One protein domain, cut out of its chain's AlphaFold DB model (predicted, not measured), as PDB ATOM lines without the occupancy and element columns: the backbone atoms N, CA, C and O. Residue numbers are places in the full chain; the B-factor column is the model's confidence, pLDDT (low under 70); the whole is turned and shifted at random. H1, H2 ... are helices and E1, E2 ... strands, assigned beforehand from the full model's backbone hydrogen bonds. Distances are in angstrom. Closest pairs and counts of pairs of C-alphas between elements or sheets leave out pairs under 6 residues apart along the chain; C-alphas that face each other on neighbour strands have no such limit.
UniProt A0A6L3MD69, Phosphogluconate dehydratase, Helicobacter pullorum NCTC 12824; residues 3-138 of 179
ATOM      1  N   HIS A   3     195.263 183.751 209.105       93.69
ATOM      2  CA  HIS A   3     194.070 184.606 209.090       93.69
ATOM      3  C   HIS A   3     193.403 184.768 210.472       93.69
ATOM      4  O   HIS A   3     192.791 185.801 210.712       93.69
ATOM      5  N   THR A   4     193.576 183.831 211.413       94.19
ATOM      6  CA  THR A   4     193.106 183.972 212.806       94.19
ATOM      7  C   THR A   4     193.893 185.011 213.604       94.19
ATOM      8  O   THR A   4     193.452 185.406 214.676       94.19
ATOM      9  N   LEU A   5     195.045 185.467 213.105       94.94
ATOM     10  CA  LEU A   5     195.792 186.598 213.662       94.94
ATOM     11  C   LEU A   5     195.424 187.896 212.937       94.94
ATOM     12  O   LEU A   5     195.165 188.916 213.571       94.94
ATOM     13  N   HIS A   6     195.363 187.853 211.603       97.38
ATOM     14  CA  HIS A   6     195.109 189.044 210.792       97.38
ATOM     15  C   HIS A   6     193.675 189.564 210.919       97.38
ATOM     16  O   HIS A   6     193.486 190.772 211.013       97.38
ATOM     17  N   MET A   7     192.667 188.685 210.957       97.50
ATOM     18  CA  MET A   7     191.263 189.107 211.006       97.50
ATOM     19  C   MET A   7     190.930 189.893 212.286       97.50
ATOM     20  O   MET A   7     190.410 191.001 212.152       97.50
ATOM     21  N   PRO A   8     191.287 189.426 213.504       97.06
ATOM     22  CA  PRO A   8     191.137 190.235 214.714       97.06
ATOM     23  C   PRO A   8     191.870 191.578 214.654       97.06
ATOM     24  O   PRO A   8     191.320 192.592 215.071       97.06
ATOM     25  N   ALA A   9     193.085 191.619 214.096       97.56
ATOM     26  CA  ALA A   9     193.852 192.859 213.980       97.56
ATOM     27  C   ALA A   9     193.193 193.879 213.027       97.56
ATOM     28  O   ALA A   9     193.124 195.074 213.337       97.56
ATOM     29  N   ILE A  10     192.672 193.412 211.887       98.25
ATOM     30  CA  ILE A  10     191.926 194.240 210.928       98.25
ATOM     31  C   ILE A  10     190.634 194.753 211.570       98.25
ATOM     32  O   ILE A  10     190.368 195.953 211.531       98.25
ATOM     33  N   ALA A  11     189.861 193.864 212.201       98.12
ATOM     34  CA  ALA A  11     188.620 194.213 212.888       98.12
ATOM     35  C   ALA A  11     188.865 195.270 213.974       98.12
ATOM     36  O   ALA A  11     188.186 196.298 214.009       98.12
ATOM     37  N   MET A  12     189.904 195.079 214.791       98.06
ATOM     38  CA  MET A  12     190.255 196.004 215.866       98.06
ATOM     39  C   MET A  12     190.644 197.387 215.335       98.06
ATOM     40  O   MET A  12     190.264 198.396 215.929       98.06
ATOM     41  N   SER A  13     191.322 197.457 214.185       98.38
ATOM     42  CA  SER A  13     191.649 198.727 213.516       98.38
ATOM     43  C   SER A  13     190.402 199.506 213.069       98.38
ATOM     44  O   SER A  13     190.452 200.727 212.942       98.38
ATOM     45  N   ALA A  14     189.277 198.814 212.872       97.94
ATOM     46  CA  ALA A  14     187.967 199.396 212.584       97.94
ATOM     47  C   ALA A  14     187.076 199.555 213.836       97.94
ATOM     48  O   ALA A  14     185.903 199.898 213.711       97.94
ATOM     49  N   GLY A  15     187.603 199.307 215.043       98.25
ATOM     50  CA  GLY A  15     186.849 199.387 216.299       98.25
ATOM     51  C   GLY A  15     185.927 198.192 216.572       98.25
ATOM     52  O   GLY A  15     185.061 198.282 217.439       98.25
ATOM     53  N   ILE A  16     186.100 197.078 215.856       98.56
ATOM     54  CA  ILE A  16     185.318 195.846 216.012       98.56
ATOM     55  C   ILE A  16     186.136 194.834 216.818       98.56
ATOM     56  O   ILE A  16     187.279 194.531 216.476       98.56
ATOM     57  N   ILE A  17     185.549 194.279 217.877       98.19
ATOM     58  CA  ILE A  17     186.163 193.189 218.640       98.19
ATOM     59  C   ILE A  17     185.763 191.871 217.979       98.19
ATOM     60  O   ILE A  17     184.603 191.480 218.045       98.19
ATOM     61  N   LEU A  18     186.728 191.207 217.343       97.88
ATOM     62  CA  LEU A  18     186.588 189.860 216.793       97.88
ATOM     63  C   LEU A  18     187.538 188.925 217.543       97.88
ATOM     64  O   LEU A  18     188.748 189.155 217.572       97.88
ATOM     65  N   THR A  19     187.001 187.875 218.146       96.75
ATOM     66  CA  THR A  19     187.744 186.917 218.964       96.75
ATOM     67  C   THR A  19     187.950 185.596 218.226       96.75
ATOM     68  O   THR A  19     187.267 185.282 217.253       96.75
ATOM     69  N   TRP A  20     188.882 184.766 218.705       96.62
ATOM     70  CA  TRP A  20     188.986 183.390 218.207       96.62
ATOM     71  C   TRP A  20     187.741 182.555 218.500       96.62
ATOM     72  O   TRP A  20     187.484 181.619 217.749       96.62
ATOM     73  N   GLN A  21     186.983 182.885 219.554       96.94
ATOM     74  CA  GLN A  21     185.747 182.172 219.862       96.94
ATOM     75  C   GLN A  21     184.711 182.420 218.768       96.94
ATOM     76  O   GLN A  21     184.203 181.455 218.217       96.94
ATOM     77  N   ASP A  22     184.528 183.674 218.342       97.56
ATOM     78  CA  ASP A  22     183.619 184.007 217.235       97.56
ATOM     79  C   ASP A  22     183.985 183.236 215.955       97.56
ATOM     80  O   ASP A  22     183.125 182.734 215.235       97.56
ATOM     81  N   MET A  23     185.287 183.101 215.673       96.56
ATOM     82  CA  MET A  23     185.767 182.339 214.517       96.56
ATOM     83  C   MET A  23     185.545 180.826 214.662       96.56
ATOM     84  O   MET A  23     185.293 180.162 213.658       96.56
ATOM     85  N   ALA A  24     185.676 180.271 215.870       95.94
ATOM     86  CA  ALA A  24     185.403 178.861 216.134       95.94
ATOM     87  C   ALA A  24     183.905 178.555 216.044       95.94
ATOM     88  O   ALA A  24     183.543 177.620 215.337       95.94
ATOM     89  N   ASP A  25     183.057 179.390 216.646       97.00
ATOM     90  CA  ASP A  25     181.599 179.261 216.598       97.00
ATOM     91  C   ASP A  25     181.103 179.305 215.142       97.00
ATOM     92  O   ASP A  25     180.347 178.442 214.699       97.00
ATOM     93  N   LEU A  26     181.605 180.257 214.340       97.00
ATOM     94  CA  LEU A  26     181.312 180.303 212.903       97.00
ATOM     95  C   LEU A  26     181.845 179.077 212.161       97.00
ATOM     96  O   LEU A  26     181.210 178.585 211.230       97.00
ATOM     97  N   SER A  27     183.007 178.560 212.554       96.19
ATOM     98  CA  SER A  27     183.580 177.388 211.904       96.19
ATOM     99  C   SER A  27     182.745 176.122 212.095       96.19
ATOM    100  O   SER A  27     182.910 175.216 211.282       96.19
ATOM    101  N   GLU A  28     181.905 176.023 213.126       95.75
ATOM    102  CA  GLU A  28     181.009 174.874 213.332       95.75
ATOM    103  C   GLU A  28     179.833 174.858 212.348       95.75
ATOM    104  O   GLU A  28     179.300 173.793 212.046       95.75
ATOM    105  N   VAL A  29     179.449 176.026 211.823       96.50
ATOM    106  CA  VAL A  29     178.266 176.182 210.960       96.50
ATOM    107  C   VAL A  29     178.599 176.536 209.510       96.50
ATOM    108  O   VAL A  29     177.738 176.420 208.640       96.50
ATOM    109  N   VAL A  30     179.831 176.965 209.224       97.50
ATOM    110  CA  VAL A  30     180.285 177.277 207.863       97.50
ATOM    111  C   VAL A  30     180.961 176.045 207.246       97.50
ATOM    112  O   VAL A  30     182.016 175.631 207.731       97.50
ATOM    113  N   PRO A  31     180.419 175.467 206.158       96.69
ATOM    114  CA  PRO A  31     180.949 174.257 205.548       96.69
ATOM    115  C   PRO A  31     182.236 174.510 204.754       96.69
ATOM    116  O   PRO A  31     182.472 175.587 204.203       96.69
ATOM    117  N   THR A  32     183.060 173.471 204.622       95.19
ATOM    118  CA  THR A  32     184.240 173.511 203.748       95.19
ATOM    119  C   THR A  32     183.831 173.205 202.309       95.19
ATOM    120  O   THR A  32     183.549 172.055 201.964       95.19
ATOM    121  N   LEU A  33     183.834 174.233 201.456       96.00
ATOM    122  CA  LEU A  33     183.424 174.129 200.048       96.00
ATOM    123  C   LEU A  33     184.583 173.956 199.070       96.00
ATOM    124  O   LEU A  33     184.348 173.558 197.934       96.00
ATOM    125  N   SER A  34     185.824 174.236 199.478       94.56
ATOM    126  CA  SER A  34     186.972 174.213 198.571       94.56
ATOM    127  C   SER A  34     188.161 173.404 199.087       94.56
ATOM    128  O   SER A  34     188.483 173.371 200.280       94.56
ATOM    129  N   HIS A  35     188.855 172.764 198.149       90.12
ATOM    130  CA  HIS A  35     190.113 172.054 198.359       90.12
ATOM    131  C   HIS A  35     191.197 172.614 197.439       90.12
ATOM    132  O   HIS A  35     191.568 172.036 196.421       90.12
ATOM    133  N   VAL A  36     191.729 173.765 197.844       86.69
ATOM    134  CA  VAL A  36     192.865 174.431 197.194       86.69
ATOM    135  C   VAL A  36     194.146 174.119 197.971       86.69
ATOM    136  O   VAL A  36     194.107 173.873 199.185       86.69
ATOM    137  N   TYR A  37     195.291 174.124 197.288       79.44
ATOM    138  CA  TYR A  37     196.612 174.076 197.911       79.44
ATOM    139  C   TYR A  37     196.677 175.047 199.110       79.44
ATOM    140  O   TYR A  37     196.280 176.207 198.976       79.44
ATOM    141  N   PRO A  38     197.132 174.604 200.300       72.69
ATOM    142  CA  PRO A  38     197.851 173.354 200.578       72.69
ATOM    143  C   PRO A  38     196.979 172.136 200.934       72.69
ATOM    144  O   PRO A  38     197.523 171.053 201.117       72.69
ATOM    145  N   ASN A  39     195.653 172.275 201.062       69.44
ATOM    146  CA  ASN A  39     194.785 171.159 201.488       69.44
ATOM    147  C   ASN A  39     194.358 170.251 200.318       69.44
ATOM    148  O   ASN A  39     193.819 169.174 200.545       69.44
ATOM    149  N   GLY A  40     194.589 170.686 199.077       74.69
ATOM    150  CA  GLY A  40     194.337 169.935 197.848       74.69
ATOM    151  C   GLY A  40     195.473 170.106 196.838       74.69
ATOM    152  O   GLY A  40     196.419 170.860 197.064       74.69
ATOM    153  N   LYS A  41     195.383 169.397 195.708       81.38
ATOM    154  CA  LYS A  41     196.369 169.497 194.614       81.38
ATOM    155  C   LYS A  41     196.111 170.680 193.675       81.38
ATOM    156  O   LYS A  41     197.011 171.066 192.937       81.38
ATOM    157  N   ALA A  42     194.894 171.219 193.691       90.44
ATOM    158  CA  ALA A  42     194.473 172.312 192.829       90.44
ATOM    159  C   ALA A  42     195.066 173.647 193.295       90.44
ATOM    160  O   ALA A  42     195.024 173.973 194.483       90.44
ATOM    161  N   ASP A  43     195.602 174.424 192.358       93.31
ATOM    162  CA  ASP A  43     196.019 175.803 192.619       93.31
ATOM    163  C   ASP A  43     194.839 176.789 192.497       93.31
ATOM    164  O   ASP A  43     193.690 176.408 192.256       93.31
ATOM    165  N   ILE A  44     195.124 178.081 192.674       95.38
ATOM    166  CA  ILE A  44     194.104 179.133 192.614       95.38
ATOM    167  C   ILE A  44     193.472 179.290 191.221       95.38
ATOM    168  O   ILE A  44     192.310 179.678 191.123       95.38
ATOM    169  N   ASN A  45     194.194 178.960 190.147       96.19
ATOM    170  CA  ASN A  45     193.660 179.034 188.787       96.19
ATOM    171  C   ASN A  45     192.664 177.903 188.550       96.19
ATOM    172  O   ASN A  45     191.613 178.129 187.962       96.19
ATOM    173  N   HIS A  46     192.961 176.704 189.056       96.75
ATOM    174  CA  HIS A  46     192.023 175.586 189.015       96.75
ATOM    175  C   HIS A  46     190.777 175.868 189.866       96.75
ATOM    176  O   HIS A  46     189.669 175.574 189.431       96.75
ATOM    177  N   PHE A  47     190.931 176.500 191.037       97.38
ATOM    178  CA  PHE A  47     189.793 176.982 191.831       97.38
ATOM    179  C   PHE A  47     188.925 177.976 191.051       97.38
ATOM    180  O   PHE A  47     187.705 177.824 191.012       97.38
ATOM    181  N   GLN A  48     189.547 178.964 190.398       97.88
ATOM    182  CA  GLN A  48     188.829 179.926 189.566       97.88
ATOM    183  C   GLN A  48     188.124 179.234 188.391       97.88
ATOM    184  O   GLN A  48     186.953 179.499 188.145       97.88
ATOM    185  N   ALA A  49     188.796 178.302 187.710       97.38
ATOM    186  CA  ALA A  49     188.230 177.543 186.595       97.38
ATOM    187  C   ALA A  49     187.083 176.606 187.013       97.38
ATOM    188  O   ALA A  49     186.182 176.368 186.216       97.38
ATOM    189  N   ALA A  50     187.086 176.100 188.250       97.69
ATOM    190  CA  ALA A  50     185.996 175.292 188.798       97.69
ATOM    191  C   ALA A  50     184.726 176.115 189.103       97.69
ATOM    192  O   ALA A  50     183.659 175.540 189.288       97.69
ATOM    193  N   GLY A  51     184.831 177.446 189.159       97.94
ATOM    194  CA  GLY A  51     183.718 178.371 189.405       97.94
ATOM    195  C   GLY A  51     184.085 179.561 190.297       97.94
ATOM    196  O   GLY A  51     183.361 180.558 190.340       97.94
ATOM    197  N   GLY A  52     185.222 179.465 190.990       98.00
ATOM    198  CA  GLY A  52     185.867 180.588 191.651       98.00
ATOM    199  C   GLY A  52     185.062 181.251 192.762       98.00
ATOM    200  O   GLY A  52     184.198 180.661 193.415       98.00
ATOM    201  N   MET A  53     185.389 182.523 192.993       98.25
ATOM    202  CA  MET A  53     184.766 183.317 194.053       98.25
ATOM    203  C   MET A  53     183.289 183.599 193.783       98.25
ATOM    204  O   MET A  53     182.513 183.620 194.732       98.25
ATOM    205  N   SER A  54     182.885 183.780 192.523       98.44
ATOM    206  CA  SER A  54     181.488 184.063 192.180       98.44
ATOM    207  C   SER A  54     180.555 182.916 192.547       98.44
ATOM    208  O   SER A  54     179.489 183.163 193.108       98.44
ATOM    209  N   PHE A  55     180.974 181.673 192.292       98.62
ATOM    210  CA  PHE A  55     180.224 180.493 192.711       98.62
ATOM    211  C   PHE A  55     180.224 180.349 194.237       98.62
ATOM    212  O   PHE A  55     179.170 180.183 194.841       98.62
ATOM    213  N   LEU A  56     181.390 180.493 194.880       98.56
ATOM    214  CA  LEU A  56     181.505 180.379 196.337       98.56
ATOM    215  C   LEU A  56     180.619 181.398 197.076       98.56
ATOM    216  O   LEU A  56     179.945 181.052 198.042       98.56
ATOM    217  N   ILE A  57     180.621 182.655 196.628       98.62
ATOM    218  CA  ILE A  57     179.822 183.728 197.230       98.62
ATOM    219  C   ILE A  57     178.331 183.482 196.999       98.62
ATOM    220  O   ILE A  57     177.553 183.669 197.931       98.62
ATOM    221  N   ARG A  58     177.936 183.020 195.804       98.62
ATOM    222  CA  ARG A  58     176.549 182.636 195.503       98.62
ATOM    223  C   ARG A  58     176.055 181.566 196.471       98.62
ATOM    224  O   ARG A  58     175.061 181.782 197.152       98.62
ATOM    225  N   GLU A  59     176.788 180.464 196.578       98.62
ATOM    226  CA  GLU A  59     176.446 179.328 197.438       98.62
ATOM    227  C   GLU A  59     176.288 179.736 198.910       98.62
ATOM    228  O   GLU A  59     175.321 179.364 199.576       98.62
ATOM    229  N   LEU A  60     177.211 180.551 199.426       98.56
ATOM    230  CA  LEU A  60     177.144 181.015 200.811       98.56
ATOM    231  C   LEU A  60     176.019 182.042 201.040       98.56
ATOM    232  O   LEU A  60     175.419 182.039 202.113       98.56
ATOM    233  N   LEU A  61     175.708 182.903 200.064       98.62
ATOM    234  CA  LEU A  61     174.564 183.822 200.141       98.62
ATOM    235  C   LEU A  61     173.234 183.064 200.132       98.62
ATOM    236  O   LEU A  61     172.379 183.327 200.975       98.62
ATOM    237  N   GLU A  62     173.067 182.107 199.219       98.12
ATOM    238  CA  GLU A  62     171.850 181.293 199.104       98.12
ATOM    239  C   GLU A  62     171.618 180.430 200.353       98.12
ATOM    240  O   GLU A  62     170.476 180.238 200.772       98.12
ATOM    241  N   ALA A  63     172.694 179.988 201.011       98.12
ATOM    242  CA  ALA A  63     172.634 179.295 202.295       98.12
ATOM    243  C   ALA A  63     172.449 180.225 203.514       98.12
ATOM    244  O   ALA A  63     172.347 179.736 204.639       98.12
ATOM    245  N   GLY A  64     172.422 181.550 203.331       98.06
ATOM    246  CA  GLY A  64     172.300 182.520 204.427       98.06
ATOM    247  C   GLY A  64     173.544 182.625 205.320       98.06
ATOM    248  O   GLY A  64     173.453 183.110 206.446       98.06
ATOM    249  N   LEU A  65     174.700 182.176 204.829       98.25
ATOM    250  CA  LEU A  65     175.992 182.188 205.526       98.25
ATOM    251  C   LEU A  65     176.814 183.457 205.249       98.25
ATOM    252  O   LEU A  65     177.861 183.668 205.860       98.25
ATOM    253  N   LEU A  66     176.344 184.310 204.338       98.50
ATOM    254  CA  LEU A  66     176.877 185.647 204.097       98.50
ATOM    255  C   LEU A  66     175.776 186.697 204.244       98.50
ATOM    256  O   LEU A  66     174.625 186.486 203.866       98.50
ATOM    257  N   HIS A  67     176.150 187.862 204.769       98.50
ATOM    258  CA  HIS A  67     175.244 188.998 204.885       98.50
ATOM    259  C   HIS A  67     175.160 189.763 203.559       98.50
ATOM    260  O   HIS A  67     176.141 190.366 203.127       98.50
ATOM    261  N   GLU A  68     173.976 189.778 202.939       98.38
ATOM    262  CA  GLU A  68     173.736 190.538 201.702       98.38
ATOM    263  C   GLU A  68     173.644 192.054 201.940       98.38
ATOM    264  O   GLU A  68     174.060 192.844 201.094       98.38
ATOM    265  N   ASP A  69     173.122 192.486 203.092       98.19
ATOM    266  CA  ASP A  69     172.911 193.906 203.408       98.19
ATOM    267  C   ASP A  69     174.205 194.594 203.874       98.19
ATOM    268  O   ASP A  69     174.358 195.000 205.025       98.19
ATOM    269  N   VAL A  70     175.168 194.708 202.958       98.19
ATOM    270  CA  VAL A  70     176.463 195.361 203.176       98.19
ATOM    271  C   VAL A  70     176.755 196.383 202.082       98.19
ATOM    272  O   VAL A  70     176.272 196.284 200.951       98.19
ATOM    273  N   ASN A  71     177.565 197.388 202.411       98.38
ATOM    274  CA  ASN A  71     178.115 198.299 201.415       98.38
ATOM    275  C   ASN A  71     179.499 197.812 200.980       98.38
ATOM    276  O   ASN A  71     180.352 197.537 201.822       98.38
ATOM    277  N   THR A  72     179.728 197.742 199.673       98.31
ATOM    278  CA  THR A  72     181.006 197.322 199.088       98.31
ATOM    279  C   THR A  72     181.571 198.432 198.208       98.31
ATOM    280  O   THR A  72     180.888 199.405 197.882       98.31
ATOM    281  N   VAL A  73     182.816 198.274 197.761       98.06
ATOM    282  CA  VAL A  73     183.412 199.190 196.776       98.06
ATOM    283  C   VAL A  73     182.701 199.146 195.416       98.06
ATOM    284  O   VAL A  73     182.772 200.113 194.667       98.06
ATOM    285  N   ALA A  74     181.973 198.064 195.114       97.19
ATOM    286  CA  ALA A  74     181.147 197.918 193.914       97.19
ATOM    287  C   ALA A  74     179.697 198.419 194.109       97.19
ATOM    288  O   ALA A  74     178.861 198.266 193.217       97.19
ATOM    289  N   GLY A  75     179.384 199.012 195.269       97.56
ATOM    290  CA  GLY A  75     178.047 199.463 195.658       97.56
ATOM    291  C   GLY A  75     177.394 198.573 196.719       97.56
ATOM    292  O   GLY A  75     178.019 197.671 197.280       97.56
ATOM    293  N   LYS A  76     176.120 198.839 197.015       97.94
ATOM    294  CA  LYS A  76     175.347 198.067 197.998       97.94
ATOM    295  C   LYS A  76     175.046 196.651 197.476       97.94
ATOM    296  O   LYS A  76     174.684 196.518 196.303       97.94
ATOM    297  N   GLY A  77     175.159 195.654 198.358       98.06
ATOM    298  CA  GLY A  77     174.870 194.237 198.095       98.06
ATOM    299  C   GLY A  77     176.121 193.398 197.827       98.06
ATOM    300  O   GLY A  77     176.970 193.800 197.026       98.06
ATOM    301  N   LEU A  78     176.233 192.228 198.467       98.06
ATOM    302  CA  LEU A  78     177.323 191.276 198.220       98.06
ATOM    303  C   LEU A  78     177.061 190.405 196.981       98.06
ATOM    304  O   LEU A  78     178.008 189.941 196.355       98.06
ATOM    305  N   SER A  79     175.801 190.276 196.558       97.81
ATOM    306  CA  SER A  79     175.363 189.622 195.317       97.81
ATOM    307  C   SER A  79     176.092 190.128 194.069       97.81
ATOM    308  O   SER A  79     176.293 189.387 193.116       97.81
ATOM    309  N   ARG A  80     176.604 191.363 194.084       97.88
ATOM    310  CA  ARG A  80     177.468 191.897 193.016       97.88
ATOM    311  C   ARG A  80     178.726 191.058 192.783       97.88
ATOM    312  O   ARG A  80     179.224 191.002 191.667       97.88
ATOM    313  N   TYR A  81     179.227 190.395 193.820       98.38
ATOM    314  CA  TYR A  81     180.399 189.526 193.753       98.38
ATOM    315  C   TYR A  81     180.069 188.104 193.274       98.38
ATOM    316  O   TYR A  81     180.975 187.283 193.175       98.38
ATOM    317  N   THR A  82     178.810 187.805 192.920       98.44
ATOM    318  CA  THR A  82     178.462 186.602 192.139       98.44
ATOM    319  C   THR A  82     178.647 186.814 190.635       98.44
ATOM    320  O   THR A  82     178.318 185.928 189.847       98.44
ATOM    321  N   GLN A  83     179.115 187.995 190.224       98.31
ATOM    322  CA  GLN A  83     179.411 188.348 188.840       98.31
ATOM    323  C   GLN A  83     180.918 188.298 188.577       98.31
ATOM    324  O   GLN A  83     181.730 188.502 189.478       98.31
ATOM    325  N   GLU A  84     181.283 188.069 187.322       98.06
ATOM    326  CA  GLU A  84     182.663 187.994 186.858       98.06
ATOM    327  C   GLU A  84     182.948 189.059 185.785       98.06
ATOM    328  O   GLU A  84     182.076 189.362 184.959       98.06
ATOM    329  N   PRO A  85     184.161 189.643 185.780       97.75
ATOM    330  CA  PRO A  85     184.553 190.639 184.796       97.75
ATOM    331  C   PRO A  85     185.006 189.986 183.484       97.75
ATOM    332  O   PRO A  85     185.789 189.038 183.477       97.75
ATOM    333  N   PHE A  86     184.582 190.551 182.355       97.56
ATOM    334  CA  PHE A  86     184.999 190.146 181.014       97.56
ATOM    335  C   PHE A  86     185.390 191.363 180.182       97.56
ATOM    336  O   PHE A  86     184.803 192.434 180.314       97.56
ATOM    337  N   LEU A  87     186.351 191.171 179.279       97.88
ATOM    338  CA  LEU A  87     186.707 192.152 178.261       97.88
ATOM    339  C   LEU A  87     186.155 191.684 176.911       97.88
ATOM    340  O   LEU A  87     186.554 190.628 176.418       97.88
ATOM    341  N   VAL A  88     185.235 192.448 176.324       97.44
ATOM    342  CA  VAL A  88     184.584 192.131 175.042       97.44
ATOM    343  C   VAL A  88     184.704 193.335 174.136       97.44
ATOM    344  O   VAL A  88     184.312 194.426 174.526       97.44
ATOM    345  N   ASP A  89     185.295 193.150 172.957       96.50
ATOM    346  CA  ASP A  89     185.515 194.229 171.987       96.50
ATOM    347  C   ASP A  89     186.220 195.469 172.583       96.50
ATOM    348  O   ASP A  89     186.045 196.594 172.126       96.50
ATOM    349  N   GLY A  90     187.057 195.258 173.609       97.12
ATOM    350  CA  GLY A  90     187.786 196.314 174.319       97.12
ATOM    351  C   GLY A  90     187.019 196.973 175.470       97.12
ATOM    352  O   GLY A  90     187.586 197.824 176.154       97.12
ATOM    353  N   GLU A  91     185.779 196.563 175.734       97.56
ATOM    354  CA  GLU A  91     184.944 197.094 176.811       97.56
ATOM    355  C   GLU A  91     184.846 196.120 177.992       97.56
ATOM    356  O   GLU A  91     184.664 194.910 177.825       97.56
ATOM    357  N   LEU A  92     184.982 196.658 179.210       97.69
ATOM    358  CA  LEU A  92     184.773 195.907 180.445       97.69
ATOM    359  C   LEU A  92     183.274 195.735 180.683       97.69
ATOM    360  O   LEU A  92     182.548 196.716 180.849       97.69
ATOM    361  N   ILE A  93     182.840 194.487 180.801       97.81
ATOM    362  CA  ILE A  93     181.480 194.133 181.194       97.81
ATOM    363  C   ILE A  93     181.503 193.158 182.371       97.81
ATOM    364  O   ILE A  93     182.462 192.412 182.556       97.81
ATOM    365  N   TRP A  94     180.423 193.145 183.144       97.94
ATOM    366  CA  TRP A  94     180.189 192.161 184.199       97.94
ATOM    367  C   TRP A  94     179.104 191.193 183.746       97.94
ATOM    368  O   TRP A  94     178.079 191.616 183.210       97.94
ATOM    369  N   ARG A  95     179.341 189.897 183.932       97.50
ATOM    370  CA  ARG A  95     178.381 188.832 183.619       97.50
ATOM    371  C   ARG A  95     178.135 188.001 184.859       97.50
ATOM    372  O   ARG A  95     178.989 187.952 185.737       97.50
ATOM    373  N   ASP A  96     176.999 187.326 184.919       97.88
ATOM    374  CA  ASP A  96     176.751 186.389 186.008       97.88
ATOM    375  C   ASP A  96     177.776 185.252 185.966       97.88
ATOM    376  O   ASP A  96     178.029 184.666 184.911       97.88
ATOM    377  N   GLY A  97     178.378 184.975 187.123       97.25
ATOM    378  CA  GLY A  97     179.254 183.828 187.303       97.25
ATOM    379  C   GLY A  97     178.463 182.517 187.330       97.25
ATOM    380  O   GLY A  97     177.224 182.529 187.376       97.25
ATOM    381  N   PRO A  98     179.164 181.374 187.331       97.19
ATOM    382  CA  PRO A  98     178.538 180.063 187.246       97.19
ATOM    383  C   PRO A  98     177.563 179.791 188.401       97.19
ATOM    384  O   PRO A  98     177.743 180.254 189.531       97.19
ATOM    385  N   ILE A  99     176.516 179.026 188.085       97.44
ATOM    386  CA  ILE A  99     175.510 178.533 189.040       97.44
ATOM    387  C   ILE A  99     175.790 177.095 189.496       97.44
ATOM    388  O   ILE A  99     175.212 176.636 190.470       97.44
ATOM    389  N   GLU A 100     176.682 176.389 188.802       97.81
ATOM    390  CA  GLU A 100     177.116 175.029 189.116       97.81
ATOM    391  C   GLU A 100     178.644 174.983 189.114       97.81
ATOM    392  O   GLU A 100     179.296 175.704 188.354       97.81
ATOM    393  N   SER A 101     179.216 174.118 189.952       97.94
ATOM    394  CA  SER A 101     180.653 173.855 189.913       97.94
ATOM    395  C   SER A 101     181.021 173.078 188.654       97.94
ATOM    396  O   SER A 101     180.356 172.112 188.281       97.94
ATOM    397  N   LEU A 102     182.127 173.473 188.031       97.19
ATOM    398  CA  LEU A 102     182.710 172.781 186.886       97.19
ATOM    399  C   LEU A 102     183.682 171.667 187.312       97.19
ATOM    400  O   LEU A 102     184.060 170.840 186.485       97.19
ATOM    401  N   ASP A 103     184.068 171.624 188.594       97.19
ATOM    402  CA  ASP A 103     184.869 170.545 189.177       97.19
ATOM    403  C   ASP A 103     184.599 170.391 190.690       97.19
ATOM    404  O   ASP A 103     185.221 171.036 191.542       97.19
ATOM    405  N   GLU A 104     183.691 169.472 191.041       96.38
ATOM    406  CA  GLU A 104     183.349 169.148 192.435       96.38
ATOM    407  C   GLU A 104     184.465 168.409 193.198       96.38
ATOM    408  O   GLU A 104     184.341 168.161 194.401       96.38
ATOM    409  N   THR A 105     185.587 168.068 192.561       94.94
ATOM    410  CA  THR A 105     186.782 167.618 193.294       94.94
ATOM    411  C   THR A 105     187.558 168.788 193.905       94.94
ATOM    412  O   THR A 105     188.352 168.574 194.824       94.94
ATOM    413  N   ILE A 106     187.279 170.021 193.461       96.06
ATOM    414  CA  ILE A 106     187.964 171.255 193.871       96.06
ATOM    415  C   ILE A 106     187.025 172.197 194.622       96.06
ATOM    416  O   ILE A 106     187.413 172.740 195.659       96.06
ATOM    417  N   LEU A 107     185.815 172.407 194.104       97.69
ATOM    418  CA  LEU A 107     184.850 173.380 194.608       97.69
ATOM    419  C   LEU A 107     183.451 172.769 194.588       97.69
ATOM    420  O   LEU A 107     182.995 172.322 193.544       97.69
ATOM    421  N   ARG A 108     182.764 172.722 195.728       97.69
ATOM    422  CA  ARG A 108     181.456 172.066 195.865       97.69
ATOM    423  C   ARG A 108     180.366 173.037 196.307       97.69
ATOM    424  O   ARG A 108     180.681 173.992 197.016       97.69
ATOM    425  N   PRO A 109     179.097 172.773 195.949       98.25
ATOM    426  CA  PRO A 109     177.969 173.481 196.538       98.25
ATOM    427  C   PRO A 109     177.804 173.135 198.026       98.25
ATOM    428  O   PRO A 109     178.241 172.068 198.475       98.25
ATOM    429  N   VAL A 110     177.105 173.986 198.780       98.06
ATOM    430  CA  VAL A 110     176.819 173.798 200.217       98.06
ATOM    431  C   VAL A 110     176.161 172.449 200.483       98.06
ATOM    432  O   VAL A 110     176.576 171.721 201.385       98.06
ATOM    433  N   ALA A 111     175.196 172.062 199.647       97.50
ATOM    434  CA  ALA A 111     174.457 170.807 199.786       97.50
ATOM    435  C   ALA A 111     175.335 169.542 199.689       97.50
ATOM    436  O   ALA A 111     174.914 168.470 200.122       97.50
ATOM    437  N   ARG A 112     176.538 169.644 199.107       97.31
ATOM    438  CA  ARG A 112     177.495 168.536 198.948       97.31
ATOM    439  C   ARG A 112     178.898 168.913 199.430       97.31
ATOM    440  O   ARG A 112     179.881 168.433 198.874       97.31
ATOM    441  N   ALA A 113     179.008 169.763 200.449       96.81
ATOM    442  CA  ALA A 113     180.289 170.221 200.981       96.81
ATOM    443  C   ALA A 113     181.274 169.076 201.307       96.81
ATOM    444  O   ALA A 113     180.875 167.949 201.604       96.81
ATOM    445  N   PHE A 114     182.582 169.362 201.286       93.38
ATOM    446  CA  PHE A 114     183.607 168.388 201.694       93.38
ATOM    447  C   PHE A 114     183.519 168.048 203.182       93.38
ATOM    448  O   PHE A 114     183.778 166.916 203.583       93.38
ATOM    449  N   SER A 115     183.154 169.042 203.985       92.88
ATOM    450  CA  SER A 115     182.896 168.926 205.415       92.88
ATOM    451  C   SER A 115     181.734 169.852 205.768       92.88
ATOM    452  O   SER A 115     181.687 170.963 205.227       92.88
ATOM    453  N   PRO A 116     180.827 169.449 206.678       94.19
ATOM    454  CA  PRO A 116     179.761 170.325 207.164       94.19
ATOM    455  C   PRO A 116     180.297 171.523 207.966       94.19
ATOM    456  O   PRO A 116     179.561 172.470 208.199       94.19
ATOM    457  N   GLU A 117     181.579 171.499 208.341       94.06
ATOM    458  CA  GLU A 117     182.248 172.536 209.126       94.06
ATOM    459  C   GLU A 117     183.595 172.973 208.520       94.06
ATOM    460  O   GLU A 117     184.209 172.256 207.717       94.06
ATOM    461  N   GLY A 118     184.087 174.138 208.948       92.12
ATOM    462  CA  GLY A 118     185.350 174.751 208.519       92.12
ATOM    463  C   GLY A 118     186.592 174.188 209.221       92.12
ATOM    464  O   GLY A 118     187.724 174.389 208.769       92.12
ATOM    465  N   GLY A 119     186.390 173.458 210.321       92.00
ATOM    466  CA  GLY A 119     187.438 172.767 211.065       92.00
ATOM    467  C   GLY A 119     188.437 173.673 211.795       92.00
ATOM    468  O   GLY A 119     189.556 173.230 212.040       92.00
ATOM    469  N   LEU A 120     188.097 174.918 212.132       95.19
ATOM    470  CA  LEU A 120     188.832 175.719 213.113       95.19
ATOM    471  C   LEU A 120     188.275 175.441 214.515       95.19
ATOM    472  O   LEU A 120     187.068 175.497 214.732       95.19
ATOM    473  N   ARG A 121     189.165 175.173 215.471       94.75
ATOM    474  CA  ARG A 121     188.837 174.975 216.886       94.75
ATOM    475  C   ARG A 121     189.675 175.884 217.767       94.75
ATOM    476  O   ARG A 121     190.857 176.096 217.486       94.75
ATOM    477  N   VAL A 122     189.076 176.368 218.851       96.00
ATOM    478  CA  VAL A 122     189.799 176.955 219.982       96.00
ATOM    479  C   VAL A 122     190.008 175.867 221.025       96.00
ATOM    480  O   VAL A 122     189.074 175.167 221.397       96.00
ATOM    481  N   MET A 123     191.248 175.728 221.479       95.06
ATOM    482  CA  MET A 123     191.651 174.811 222.539       95.06
ATOM    483  C   MET A 123     191.964 175.621 223.793       95.06
ATOM    484  O   MET A 123     192.636 176.651 223.707       95.06
ATOM    485  N   GLU A 124     191.520 175.142 224.952       95.50
ATOM    486  CA  GLU A 124     191.735 175.801 226.240       95.50
ATOM    487  C   GLU A 124     192.071 174.782 227.331       95.50
ATOM    488  O   GLU A 124     191.529 173.678 227.366       95.50
ATOM    489  N   GLY A 125     192.988 175.151 228.223       96.69
ATOM    490  CA  GLY A 125     193.385 174.326 229.354       96.69
ATOM    491  C   GLY A 125     194.426 175.010 230.233       96.69
ATOM    492  O   GLY A 125     194.686 176.207 230.121       96.69
ATOM    493  N   ASN A 126     195.076 174.235 231.099       97.94
ATOM    494  CA  ASN A 126     196.120 174.738 232.000       97.94
ATOM    495  C   ASN A 126     197.357 175.310 231.274       97.94
ATOM    496  O   ASN A 126     198.101 176.081 231.875       97.94
ATOM    497  N   LEU A 127     197.575 174.958 230.002       96.00
ATOM    498  CA  LEU A 127     198.637 175.516 229.153       96.00
ATOM    499  C   LEU A 127     198.258 176.855 228.491       96.00
ATOM    500  O   LEU A 127     199.093 177.456 227.817       96.00
ATOM    501  N   GLY A 128     197.027 177.331 228.684       96.69
ATOM    502  CA  GLY A 128     196.507 178.559 228.091       96.69
ATOM    503  C   GLY A 128     195.492 178.285 226.984       96.69
ATOM    504  O   GLY A 128     194.711 177.338 227.064       96.69
ATOM    505  N   ARG A 129     195.490 179.146 225.960       96.06
ATOM    506  CA  ARG A 129     194.564 179.082 224.822       96.06
ATOM    507  C   ARG A 129     195.329 178.998 223.508       96.06
ATOM    508  O   ARG A 129     196.342 179.673 223.338       96.06
ATOM    509  N   GLY A 130     194.825 178.201 222.573       95.38
ATOM    510  CA  GLY A 130     195.409 178.018 221.248       95.38
ATOM    511  C   GLY A 130     194.352 177.735 220.188       95.38
ATOM    512  O   GLY A 130     193.177 177.553 220.496       95.38
ATOM    513  N   VAL A 131     194.775 177.695 218.925       95.12
ATOM    514  CA  VAL A 131     193.906 177.362 217.789       95.12
ATOM    515  C   VAL A 131     194.422 176.123 217.070       95.12
ATOM    516  O   VAL A 131     195.626 175.980 216.855       95.12
ATOM    517  N   MET A 132     193.512 175.247 216.660       92.88
ATOM    518  CA  MET A 132     193.817 174.048 215.883       92.88
ATOM    519  C   MET A 132     192.957 174.015 214.624       92.88
ATOM    520  O   MET A 132     191.785 174.386 214.647       92.88
ATOM    521  N   LYS A 133     193.543 173.559 213.513       90.62
ATOM    522  CA  LYS A 133     192.800 173.255 212.290       90.62
ATOM    523  C   LYS A 133     192.644 171.739 212.165       90.62
ATOM    524  O   LYS A 133     193.626 171.053 211.908       90.62
ATOM    525  N   VAL A 134     191.423 171.236 212.318       89.06
ATOM    526  CA  VAL A 134     191.087 169.803 212.261       89.06
ATOM    527  C   VAL A 134     190.643 169.338 210.874       89.06
ATOM    528  O   VAL A 134     190.566 168.142 210.633       89.06
ATOM    529  N   SER A 135     190.417 170.253 209.921       82.00
ATOM    530  CA  SER A 135     189.833 169.913 208.608       82.00
ATOM    531  C   SER A 135     190.669 168.945 207.749       82.00
ATOM    532  O   SER A 135     190.180 168.462 206.735       82.00
ATOM    533  N   ALA A 136     191.941 168.727 208.092       81.38
ATOM    534  CA  ALA A 136     192.850 167.798 207.413       81.38
ATOM    535  C   ALA A 136     193.379 166.700 208.359       81.38
ATOM    536  O   ALA A 136     194.320 165.990 208.013       81.38
ATOM    537  N   VAL A 137     192.804 166.582 209.560       86.62
ATOM    538  CA  VAL A 137     193.198 165.613 210.588       86.62
ATOM    539  C   VAL A 137     192.086 164.578 210.713       86.62
ATOM    540  O   VAL A 137     190.962 164.917 211.090       86.62
ATOM    541  N   ALA A 138     192.393 163.321 210.381       87.69
ATOM    542  CA  ALA A 138     191.443 162.215 210.512       87.69
ATOM    543  C   ALA A 138     190.962 162.083 211.966       87.69
ATOM    544  O   ALA A 138     191.714 162.403 212.887       87.69
TER     545      ALA A 138
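Overview. This is residues 3 to 138 of the 179 residues of the protein "Phosphogluconate dehydratase" of Helicobacter pullorum NCTC 12824 (UniProt A0A6L3MD69). The model is an elongated body of two lobes with a two-stranded hairpin at each far end: in one lobe H2 packs on the hairpin E3 and E4, and H1 meets H2 near their ends; in the other, H4 and the short H5 sit at the root of the hairpin E1 and E2, with H3 just before H4. Long loops, residues 30 to 43 and 97 to 119, join the lobes, and the tip of the E1 and E2 hairpin, residues 87 to 92, sticks out. The printed part has 136 residues with five named helices and then four named strands, H1 to H5 and E1 to E4, in two antiparallel sheets of two strands, E1 - E2 and E3 - E4. The class is mixed, helices and strands, with 67 residues, under half, in named elements. The whole is only just compact, close to loose, with a radius of gyration of the C-alphas of 17.1 A and spans of 64 by 38 by 24 A.

Along the chain. H1, residues 3 to 13, begins at C-alpha 3 (194.070, 184.606, 209.090) and is 15.0 A long. H2 is residues 20 to 29, 14.8 A; H3 is residues 44 to 50; H4 is residues 52 to 62, 15.9 A; H5 is residues 79 to 82. E1, residues 83 to 88, is 15.2 A long, and E2, residues 91 to 96, is 16.3 A. E3, residues 120 to 125, is 16.9 A long, and E4, residues 128 to 133, is 17.1 A, ending at C-alpha 133 (192.800, 173.255, 212.290).

Arrangement. H1 and H2 only just touch, with 3 pairs of C-alphas within 8 A, the closest those of Thr 4 and Trp 20, 6.8 A apart, at a steep tilt of 60 degrees, opposite ways. The closest C-alphas of H2 and E3, Ala 24 and Arg 121, are 5.2 A apart. E3 and E4 form a hairpin, antiparallel at 156 degrees, with N 123 and O 130 at 2.8 A. H3 and H4 meet only through their link. H4 touches H5, closest at the C-alphas of Ser 54 and Thr 82, 4.0 A. E1 and E2 form a hairpin, antiparallel at 147 degrees, with N 86 and O 93 at 2.8 A. H2 and H4 are apart. Every O i to N i+4 pair is within hydrogen-bond range in H3 and H4, 6 of 7 in H1 and 5 of 6 in H2; H5 is too short for one.

Size, cuts and confidence. The two C-alphas farthest apart, Asp 89 and Asn 126, are 64.0 A apart. The printed part has no cut. The links H2 to H3, H4 to H5 and E2 to E3 are long. Mean pLDDT of the printed part is 95.6, and residue 39 is under 70.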